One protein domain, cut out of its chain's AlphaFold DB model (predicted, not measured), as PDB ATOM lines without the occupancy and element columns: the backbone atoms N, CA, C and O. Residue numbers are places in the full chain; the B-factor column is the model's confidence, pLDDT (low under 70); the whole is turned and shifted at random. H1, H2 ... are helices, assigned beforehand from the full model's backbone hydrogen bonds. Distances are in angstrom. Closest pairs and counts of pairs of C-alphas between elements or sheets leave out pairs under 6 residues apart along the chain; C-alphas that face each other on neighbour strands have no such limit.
ATOM      1  N   ARG A   6     111.921  65.113   9.604       90.25
ATOM      2  CA  ARG A   6     111.850  66.531   9.955       90.25
ATOM      3  C   ARG A   6     113.138  67.263   9.589       90.25
ATOM      4  O   ARG A   6     113.094  68.319   8.971       90.25
ATOM      5  N   SER A   7     114.282  66.673   9.926       88.88
ATOM      6  CA  SER A   7     115.589  67.241   9.598       88.88
ATOM      7  C   SER A   7     115.829  67.281   8.088       88.88
ATOM      8  O   SER A   7     116.379  68.270   7.613       88.88
ATOM      9  N   LEU A   8     115.375  66.263   7.342       89.69
ATOM     10  CA  LEU A   8     115.475  66.234   5.876       89.69
ATOM     11  C   LEU A   8     114.719  67.397   5.217       89.69
ATOM     12  O   LEU A   8     115.214  67.959   4.244       89.69
ATOM     13  N   TYR A   9     113.539  67.757   5.731       90.50
ATOM     14  CA  TYR A   9     112.705  68.803   5.129       90.50
ATOM     15  C   TYR A   9     113.025  70.213   5.629       90.50
ATOM     16  O   TYR A   9     112.993  71.156   4.844       90.50
ATOM     17  N   GLU A  10     113.312  70.380   6.922       91.94
ATOM     18  CA  GLU A  10     113.521  71.706   7.523       91.94
ATOM     19  C   GLU A  10     114.957  72.221   7.345       91.94
ATOM     20  O   GLU A  10     115.171  73.430   7.354       91.94
ATOM     21  N   ASN A  11     115.947  71.332   7.190       87.06
ATOM     22  CA  ASN A  11     117.365  71.699   7.100       87.06
ATOM     23  C   ASN A  11     118.080  70.960   5.950       87.06
ATOM     24  O   ASN A  11     119.034  70.214   6.199       87.06
ATOM     25  N   PRO A  12     117.636  71.128   4.690       83.56
ATOM     26  CA  PRO A  12     118.262  70.451   3.565       83.56
ATOM     27  C   PRO A  12     119.690  70.967   3.345       83.56
ATOM     28  O   PRO A  12     119.947  72.171   3.343       83.56
ATOM     29  N   ASN A  13     120.623  70.048   3.111       84.75
ATOM     30  CA  ASN A  13     121.960  70.351   2.606       84.75
ATOM     31  C   ASN A  13     122.330  69.344   1.506       84.75
ATOM     32  O   ASN A  13     121.713  68.285   1.399       84.75
ATOM     33  N   GLU A  14     123.325  69.660   0.675       85.06
ATOM     34  CA  GLU A  14     123.685  68.800  -0.463       85.06
ATOM     35  C   GLU A  14     124.111  67.386  -0.050       85.06
ATOM     36  O   GLU A  14     123.845  66.427  -0.774       85.06
ATOM     37  N   ASP A  15     124.733  67.229   1.119       85.00
ATOM     38  CA  ASP A  15     125.195  65.928   1.604       85.00
ATOM     39  C   ASP A  15     124.037  64.998   1.978       85.00
ATOM     40  O   ASP A  15     124.143  63.782   1.804       85.00
ATOM     41  N   VAL A  16     122.900  65.549   2.413       85.12
ATOM     42  CA  VAL A  16     121.678  64.779   2.681       85.12
ATOM     43  C   VAL A  16     121.213  64.041   1.429       85.12
ATOM     44  O   VAL A  16     120.852  62.867   1.524       85.12
ATOM     45  N   PHE A  17     121.273  64.690   0.264       85.25
ATOM     46  CA  PHE A  17     120.815  64.117  -1.004       85.25
ATOM     47  C   PHE A  17     121.786  63.092  -1.605       85.25
ATOM     48  O   PHE A  17     121.404  62.333  -2.492       85.25
ATOM     49  N   LYS A  18     123.031  63.023  -1.114       90.69
ATOM     50  CA  LYS A  18     124.017  62.024  -1.565       90.69
ATOM     51  C   LYS A  18     123.736  60.625  -1.022       90.69
ATOM     52  O   LYS A  18     124.246  59.654  -1.574       90.69
ATOM     53  N   ASN A  19     122.954  60.507   0.052       91.25
ATOM     54  CA  ASN A  19     122.568  59.219   0.617       91.25
ATOM     55  C   ASN A  19     121.213  58.769   0.035       91.25
ATOM     56  O   ASN A  19     120.197  59.404   0.332       91.25
ATOM     57  N   PRO A  20     121.159  57.659  -0.728       91.50
ATOM     58  CA  PRO A  20     119.914  57.159  -1.302       91.50
ATOM     59  C   PRO A  20     118.823  56.905  -0.263       91.50
ATOM     60  O   PRO A  20     117.674  57.235  -0.523       91.50
ATOM     61  N   ILE A  21     119.172  56.415   0.933       93.62
ATOM     62  CA  ILE A  21     118.199  56.128   1.999       93.62
ATOM     63  C   ILE A  21     117.508  57.416   2.456       93.62
ATOM     64  O   ILE A  21     116.292  57.431   2.638       93.62
ATOM     65  N   ASN A  22     118.251  58.521   2.586       93.69
ATOM     66  CA  ASN A  22     117.667  59.818   2.934       93.69
ATOM     67  C   ASN A  22     116.681  60.282   1.858       93.69
ATOM     68  O   ASN A  22     115.578  60.719   2.181       93.69
ATOM     69  N   VAL A  23     117.074  60.179   0.586       92.31
ATOM     70  CA  VAL A  23     116.241  60.604  -0.547       92.31
ATOM     71  C   VAL A  23     114.986  59.740  -0.649       92.31
ATOM     72  O   VAL A  23     113.885  60.272  -0.734       92.31
ATOM     73  N   MET A  24     115.135  58.420  -0.586       94.75
ATOM     74  CA  MET A  24     114.043  57.451  -0.666       94.75
ATOM     75  C   MET A  24     113.049  57.628   0.484       94.75
ATOM     76  O   MET A  24     111.859  57.834   0.245       94.75
ATOM     77  N   THR A  25     113.543  57.660   1.724       95.56
ATOM     78  CA  THR A  25     112.701  57.846   2.916       95.56
ATOM     79  C   THR A  25     112.011  59.214   2.895       95.56
ATOM     80  O   THR A  25     110.826  59.313   3.206       95.56
ATOM     81  N   GLY A  26     112.717  60.273   2.479       94.88
ATOM     82  CA  GLY A  26     112.156  61.620   2.348       94.88
ATOM     83  C   GLY A  26     111.088  61.735   1.255       94.88
ATOM     84  O   GLY A  26     110.051  62.358   1.457       94.88
ATOM     85  N   VAL A  27     111.276  61.105   0.096       95.50
ATOM     86  CA  VAL A  27     110.248  61.118  -0.959       95.50
ATOM     87  C   VAL A  27     109.000  60.358  -0.509       95.50
ATOM     88  O   VAL A  27     107.892  60.866  -0.677       95.50
ATOM     89  N   ILE A  28     109.160  59.190   0.115       97.81
ATOM     90  CA  ILE A  28     108.032  58.395   0.616       97.81
ATOM     91  C   ILE A  28     107.290  59.111   1.744       97.81
ATOM     92  O   ILE A  28     106.065  59.205   1.708       97.81
ATOM     93  N   GLY A  29     108.010  59.704   2.698       97.12
ATOM     94  CA  GLY A  29     107.389  60.502   3.754       97.12
ATOM     95  C   GLY A  29     106.548  61.659   3.198       97.12
ATOM     96  O   GLY A  29     105.450  61.914   3.692       97.12
ATOM     97  N   MET A  30     107.025  62.330   2.143       97.06
ATOM     98  CA  MET A  30     106.277  63.392   1.466       97.06
ATOM     99  C   MET A  30     105.035  62.852   0.745       97.06
ATOM    100  O   MET A  30     103.948  63.405   0.896       97.06
ATOM    101  N   GLN A  31     105.169  61.758  -0.009       98.38
ATOM    102  CA  GLN A  31     104.056  61.137  -0.736       98.38
ATOM    103  C   GLN A  31     102.940  60.668   0.204       98.38
ATOM    104  O   GLN A  31     101.773  60.946  -0.055       98.38
ATOM    105  N   ILE A  32     103.283  60.041   1.332       98.19
ATOM    106  CA  ILE A  32     102.333  59.670   2.391       98.19
ATOM    107  C   ILE A  32     101.600  60.903   2.930       98.19
ATOM    108  O   ILE A  32     100.380  60.880   3.093       98.19
ATOM    109  N   GLY A  33     102.330  61.994   3.184       97.94
ATOM    110  CA  GLY A  33     101.739  63.263   3.610       97.94
ATOM    111  C   GLY A  33     100.700  63.780   2.611       97.94
ATOM    112  O   GLY A  33      99.597  64.151   3.009       97.94
ATOM    113  N   LEU A  34     101.016  63.736   1.315       98.19
ATOM    114  CA  LEU A  34     100.099  64.133   0.242       98.19
ATOM    115  C   LEU A  34      98.875  63.215   0.151       98.19
ATOM    116  O   LEU A  34      97.756  63.715   0.055       98.19
ATOM    117  N   VAL A  35      99.063  61.894   0.241       98.25
ATOM    118  CA  VAL A  35      97.958  60.917   0.291       98.25
ATOM    119  C   VAL A  35      97.020  61.235   1.455       98.25
ATOM    120  O   VAL A  35      95.806  61.262   1.275       98.25
ATOM    121  N   ASN A  36      97.562  61.544   2.632       98.25
ATOM    122  CA  ASN A  36      96.753  61.887   3.799       98.25
ATOM    123  C   ASN A  36      95.972  63.186   3.608       98.25
ATOM    124  O   ASN A  36      94.810  63.245   3.996       98.25
ATOM    125  N   VAL A  37      96.567  64.203   2.978       98.62
ATOM    126  CA  VAL A  37      95.845  65.438   2.629       98.62
ATOM    127  C   VAL A  37      94.707  65.156   1.644       98.62
ATOM    128  O   VAL A  37      93.613  65.678   1.815       98.62
ATOM    129  N   LEU A  38      94.916  64.312   0.634       98.31
ATOM    130  CA  LEU A  38      93.849  63.942  -0.302       98.31
ATOM    131  C   LEU A  38      92.709  63.190   0.402       98.31
ATOM    132  O   LEU A  38      91.543  63.540   0.219       98.31
ATOM    133  N   LYS A  39      93.046  62.236   1.281       96.88
ATOM    134  CA  LYS A  39      92.069  61.498   2.097       96.88
ATOM    135  C   LYS A  39      91.258  62.425   3.007       96.88
ATOM    136  O   LYS A  39      90.043  62.281   3.095       96.88
ATOM    137  N   THR A  40      91.881  63.417   3.651       98.31
ATOM    138  CA  THR A  40      91.140  64.376   4.499       98.31
ATOM    139  C   THR A  40      90.223  65.300   3.700       98.31
ATOM    140  O   THR A  40      89.231  65.784   4.241       98.31
ATOM    141  N   LEU A  41      90.517  65.517   2.417       98.50
ATOM    142  CA  LEU A  41      89.655  66.241   1.483       98.50
ATOM    143  C   LEU A  41      88.541  65.363   0.879       98.50
ATOM    144  O   LEU A  41      87.737  65.871   0.099       98.50
ATOM    145  N   GLY A  42      88.469  64.075   1.234       98.00
ATOM    146  CA  GLY A  42      87.476  63.129   0.712       98.00
ATOM    147  C   GLY A  42      87.740  62.680  -0.727       98.00
ATOM    148  O   GLY A  42      86.814  62.245  -1.408       98.00
ATOM    149  N   VAL A  43      88.978  62.825  -1.213       97.88
ATOM    150  CA  VAL A  43      89.386  62.340  -2.536       97.88
ATOM    151  C   VAL A  43      89.733  60.860  -2.431       97.88
ATOM    152  O   VAL A  43      90.741  60.500  -1.826       97.88
ATOM    153  N   GLU A  44      88.923  60.024  -3.076       95.94
ATOM    154  CA  GLU A  44      89.160  58.587  -3.203       95.94
ATOM    155  C   GLU A  44      89.632  58.261  -4.631       95.94
ATOM    156  O   GLU A  44      89.019  58.735  -5.593       95.94
ATOM    157  N   PRO A  45      90.731  57.508  -4.807       96.56
ATOM    158  CA  PRO A  45      91.221  57.148  -6.130       96.56
ATOM    159  C   PRO A  45      90.402  56.004  -6.747       96.56
ATOM    160  O   PRO A  45      90.218  54.963  -6.127       96.56
ATOM    161  N   ASP A  46      90.007  56.143  -8.017       97.88
ATOM    162  CA  ASP A  46      89.430  55.032  -8.800       97.88
ATOM    163  C   ASP A  46      90.489  53.997  -9.233       97.88
ATOM    164  O   ASP A  46      90.175  52.864  -9.597       97.88
ATOM    165  N   GLY A  47      91.762  54.397  -9.229       97.75
ATOM    166  CA  GLY A  47      92.904  53.558  -9.565       97.75
ATOM    167  C   GLY A  47      94.206  54.196  -9.094       97.75
ATOM    168  O   GLY A  47      94.309  55.418  -8.980       97.75
ATOM    169  N   ILE A  48      95.203  53.362  -8.806       98.19
ATOM    170  CA  ILE A  48      96.477  53.785  -8.222       98.19
ATOM    171  C   ILE A  48      97.617  53.165  -9.037       98.19
ATOM    172  O   ILE A  48      97.621  51.966  -9.297       98.19
ATOM    173  N   VAL A  49      98.591  53.984  -9.446       98.00
ATOM    174  CA  VAL A  49      99.786  53.534 -10.174       98.00
ATOM    175  C   VAL A  49     101.017  54.199  -9.578       98.00
ATOM    176  O   VAL A  49     101.058  55.421  -9.425       98.00
ATOM    177  N   GLY A  50     102.020  53.385  -9.260       97.50
ATOM    178  CA  GLY A  50     103.324  53.829  -8.787       97.50
ATOM    179  C   GLY A  50     104.376  53.726  -9.881       97.50
ATOM    180  O   GLY A  50     104.214  53.009 -10.865       97.50
ATOM    181  N   HIS A  51     105.481  54.446  -9.703       97.62
ATOM    182  CA  HIS A  51     106.677  54.267 -10.516       97.62
ATOM    183  C   HIS A  51     107.866  53.993  -9.599       97.62
ATOM    184  O   HIS A  51     108.225  54.845  -8.778       97.62
ATOM    185  N   SER A  52     108.485  52.819  -9.751       96.38
ATOM    186  CA  SER A  52     109.606  52.376  -8.915       96.38
ATOM    187  C   SER A  52     109.243  52.480  -7.425       96.38
ATOM    188  O   SER A  52     108.179  52.020  -7.027       96.38
ATOM    189  N   ILE A  53     110.068  53.127  -6.598       96.25
ATOM    190  CA  ILE A  53     109.816  53.276  -5.157       96.25
ATOM    191  C   ILE A  53     108.448  53.896  -4.824       96.25
ATOM    192  O   ILE A  53     107.898  53.622  -3.762       96.25
ATOM    193  N   GLY A  54     107.854  54.669  -5.743       97.44
ATOM    194  CA  GLY A  54     106.507  55.220  -5.574       97.44
ATOM    195  C   GLY A  54     105.415  54.161  -5.383       97.44
ATOM    196  O   GLY A  54     104.379  54.478  -4.807       97.44
ATOM    197  N   GLU A  55     105.648  52.907  -5.794       97.94
ATOM    198  CA  GLU A  55     104.738  51.783  -5.527       97.94
ATOM    199  C   GLU A  55     104.516  51.544  -4.024       97.94
ATOM    200  O   GLU A  55     103.428  51.128  -3.636       97.94
ATOM    201  N   LEU A  56     105.472  51.895  -3.154       98.12
ATOM    202  CA  LEU A  56     105.282  51.816  -1.700       98.12
ATOM    203  C   LEU A  56     104.161  52.754  -1.223       98.12
ATOM    204  O   LEU A  56     103.296  52.356  -0.444       98.12
ATOM    205  N   SER A  57     104.130  53.988  -1.732       98.19
ATOM    206  CA  SER A  57     103.073  54.950  -1.399       98.19
ATOM    207  C   SER A  57     101.727  54.560  -2.009       98.19
ATOM    208  O   SER A  57     100.686  54.894  -1.450       98.19
ATOM    209  N   CYS A  58     101.732  53.827  -3.126       98.44
ATOM    210  CA  CYS A  58     100.526  53.224  -3.688       98.44
ATOM    211  C   CYS A  58      99.960  52.148  -2.763       98.44
ATOM    212  O   CYS A  58      98.775  52.203  -2.443       98.44
ATOM    213  N   SER A  59     100.806  51.244  -2.262       98.12
ATOM    214  CA  SER A  59     100.409  50.241  -1.266       98.12
ATOM    215  C   SER A  59      99.867  50.885   0.011       98.12
ATOM    216  O   SER A  59      98.902  50.387   0.582       98.12
ATOM    217  N   TYR A  60     100.429  52.018   0.445       98.50
ATOM    218  CA  TYR A  60      99.871  52.801   1.553       98.50
ATOM    219  C   TYR A  60      98.505  53.419   1.218       98.50
ATOM    220  O   TYR A  60      97.575  53.391   2.028       98.50
ATOM    221  N   ALA A  61      98.369  54.003   0.025       98.19
ATOM    222  CA  ALA A  61      97.133  54.638  -0.414       98.19
ATOM    223  C   ALA A  61      95.974  53.631  -0.500       98.19
ATOM    224  O   ALA A  61      94.905  53.937   0.030       98.19
ATOM    225  N   ASP A  62      96.234  52.440  -1.052       97.25
ATOM    226  CA  ASP A  62      95.294  51.313  -1.196       97.25
ATOM    227  C   ASP A  62      95.060  50.527   0.112       97.25
ATOM    228  O   ASP A  62      94.229  49.629   0.184       97.25
ATOM    229  N   GLY A  63      95.798  50.850   1.180       96.88
ATOM    230  CA  GLY A  63      95.673  50.190   2.484       96.88
ATOM    231  C   GLY A  63      96.345  48.816   2.582       96.88
ATOM    232  O   GLY A  63      96.177  48.136   3.592       96.88
ATOM    233  N   GLY A  64      97.125  48.413   1.575       97.69
ATOM    234  CA  GLY A  64      97.929  47.193   1.604       97.69
ATOM    235  C   GLY A  64      99.102  47.263   2.587       97.69
ATOM    236  O   GLY A  64      99.428  46.251   3.200       97.69
ATOM    237  N   PHE A  65      99.714  48.442   2.756       98.25
ATOM    238  CA  PHE A  65     100.758  48.696   3.758       98.25
ATOM    239  C   PHE A  65     100.277  49.694   4.815       98.25
ATOM    240  O   PHE A  65      99.636  50.705   4.516       98.25
ATOM    241  N   THR A  66     100.670  49.461   6.064       98.31
ATOM    242  CA  THR A  66     100.589  50.458   7.137       98.31
ATOM    243  C   THR A  66     101.607  51.582   6.923       98.31
ATOM    244  O   THR A  66     102.558  51.469   6.145       98.31
ATOM    245  N   LEU A  67     101.440  52.691   7.654       97.56
ATOM    246  CA  LEU A  67     102.416  53.786   7.664       97.56
ATOM    247  C   LEU A  67     103.826  53.285   8.028       97.56
ATOM    248  O   LEU A  67     104.800  53.654   7.376       97.56
ATOM    249  N   GLU A  68     103.923  52.448   9.062       97.06
ATOM    250  CA  GLU A  68     105.196  51.917   9.548       97.06
ATOM    251  C   GLU A  68     105.858  51.011   8.509       97.06
ATOM    252  O   GLU A  68     107.018  51.233   8.167       97.06
ATOM    253  N   GLU A  69     105.118  50.057   7.940       98.19
ATOM    254  CA  GLU A  69     105.635  49.167   6.891       98.19
ATOM    255  C   GLU A  69     106.129  49.952   5.677       98.19
ATOM    256  O   GLU A  69     107.204  49.669   5.155       98.19
ATOM    257  N   THR A  70     105.394  50.989   5.270       98.06
ATOM    258  CA  THR A  70     105.771  51.837   4.131       98.06
ATOM    259  C   THR A  70     107.077  52.588   4.389       98.06
ATOM    260  O   THR A  70     107.951  52.630   3.523       98.06
ATOM    261  N   ILE A  71     107.247  53.158   5.587       96.50
ATOM    262  CA  ILE A  71     108.473  53.876   5.956       96.50
ATOM    263  C   ILE A  71     109.656  52.916   6.115       96.50
ATOM    264  O   ILE A  71     110.751  53.228   5.650       96.50
ATOM    265  N   LEU A  72     109.457  51.750   6.734       95.88
ATOM    266  CA  LEU A  72     110.521  50.758   6.900       95.88
ATOM    267  C   LEU A  72     110.962  50.169   5.556       95.88
ATOM    268  O   LEU A  72     112.162  50.019   5.343       95.88
ATOM    269  N   ALA A  73     110.029  49.913   4.636       96.12
ATOM    270  CA  ALA A  73     110.335  49.441   3.286       96.12
ATOM    271  C   ALA A  73     111.091  50.477   2.437       96.12
ATOM    272  O   ALA A  73     111.824  50.107   1.530       96.12
ATOM    273  N   ALA A  74     110.925  51.772   2.719       95.31
ATOM    274  CA  ALA A  74     111.696  52.832   2.067       95.31
ATOM    275  C   ALA A  74     113.099  53.022   2.672       95.31
ATOM    276  O   ALA A  74     113.962  53.644   2.049       95.31
ATOM    277  N   TYR A  75     113.300  52.549   3.904       94.12
ATOM    278  CA  TYR A  75     114.519  52.755   4.679       94.12
ATOM    279  C   TYR A  75     115.530  51.599   4.555       94.12
ATOM    280  O   TYR A  75     116.737  51.855   4.596       94.12
ATOM    281  N   TYR A  76     115.052  50.353   4.445       90.75
ATOM    282  CA  TYR A  76     115.870  49.135   4.310       90.75
ATOM    283  C   TYR A  76     116.042  48.704   2.855       90.75
ATOM    284  O   TYR A  76     117.159  48.232   2.538       90.75
TER     285      TYR A  76
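This is residues 6 to 76 of the 76 residues of the protein "fatty acid synthase-like" of Diaphorina citri (UniProt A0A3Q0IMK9). One long helix, H3, forms the backbone of an elongated body; the helical hairpin H4 and H5 packs along one side of it, and the short helices H1 and H2 sit near its first end. A long loop, residues 41 to 53, leads from the far end of H3 back to H4. The printed part has 71 residues with five named helices, H1 to H5 in order, and no named strand: all helix. It is compact, with a radius of gyration of the C-alphas of 12.8 A and spans of 39 by 23 by 20 A.

Start at H1, residues 6 to 10, which only just touches residues 22 to 26 of H3, residues 20 to 40, with 3 pairs of C-alphas within 8 A; the closest are Leu 8 and Gly 26, 6.7 A apart. Next, H2, residues 14 to 17, only just touches H3, with 3 such pairs and only at the corner, C-alphas Phe 17 and Val 23 being closest at 5.8 A. H3 is the hub, touching four helices. Its residues 28 to 35 touch H4, residues 54 to 61, closest at C-alphas Ile 32 and Ser 57, 6.1 A; they run the same way at a shallow tilt of 34 degrees, only just short of steep. H5, residues 67 to 75, touches H3, closest at C-alphas Thr 25 and Ala 74, 5.2 A, opposite ways at a shallow tilt of 24 degrees. In the hairpin, H4 and H5 touch at a shallow tilt of 10 degrees, opposite ways, closest at C-alphas Leu 56 and Thr 70, 5.9 A. H1 and H2 are apart from H4 and H5. Every O i to N i+4 pair is within hydrogen-bond range in H1, H3, H4 and H5; H2 is too short for one.

Find C-alpha 6 at (111.850, 66.531, 9.955), where H1 begins; H1 spans 6.0 A and H2 5.5 A. From C-alpha 20 at (119.914, 57.159, -1.302), H3 runs 30.2 A. H4 spans 10.7 A, and H5 runs 12.5 A to C-alpha 75 at (114.519, 52.755, 4.679).

Look for the farthest C-alphas at Asp 15 and Asp 46, 38.8 A apart. Residues 10 to 15 stand free. The link from H3 to H4 is long; the other links are tight. The printed part has no cut, and no printed residue has a pLDDT under 70.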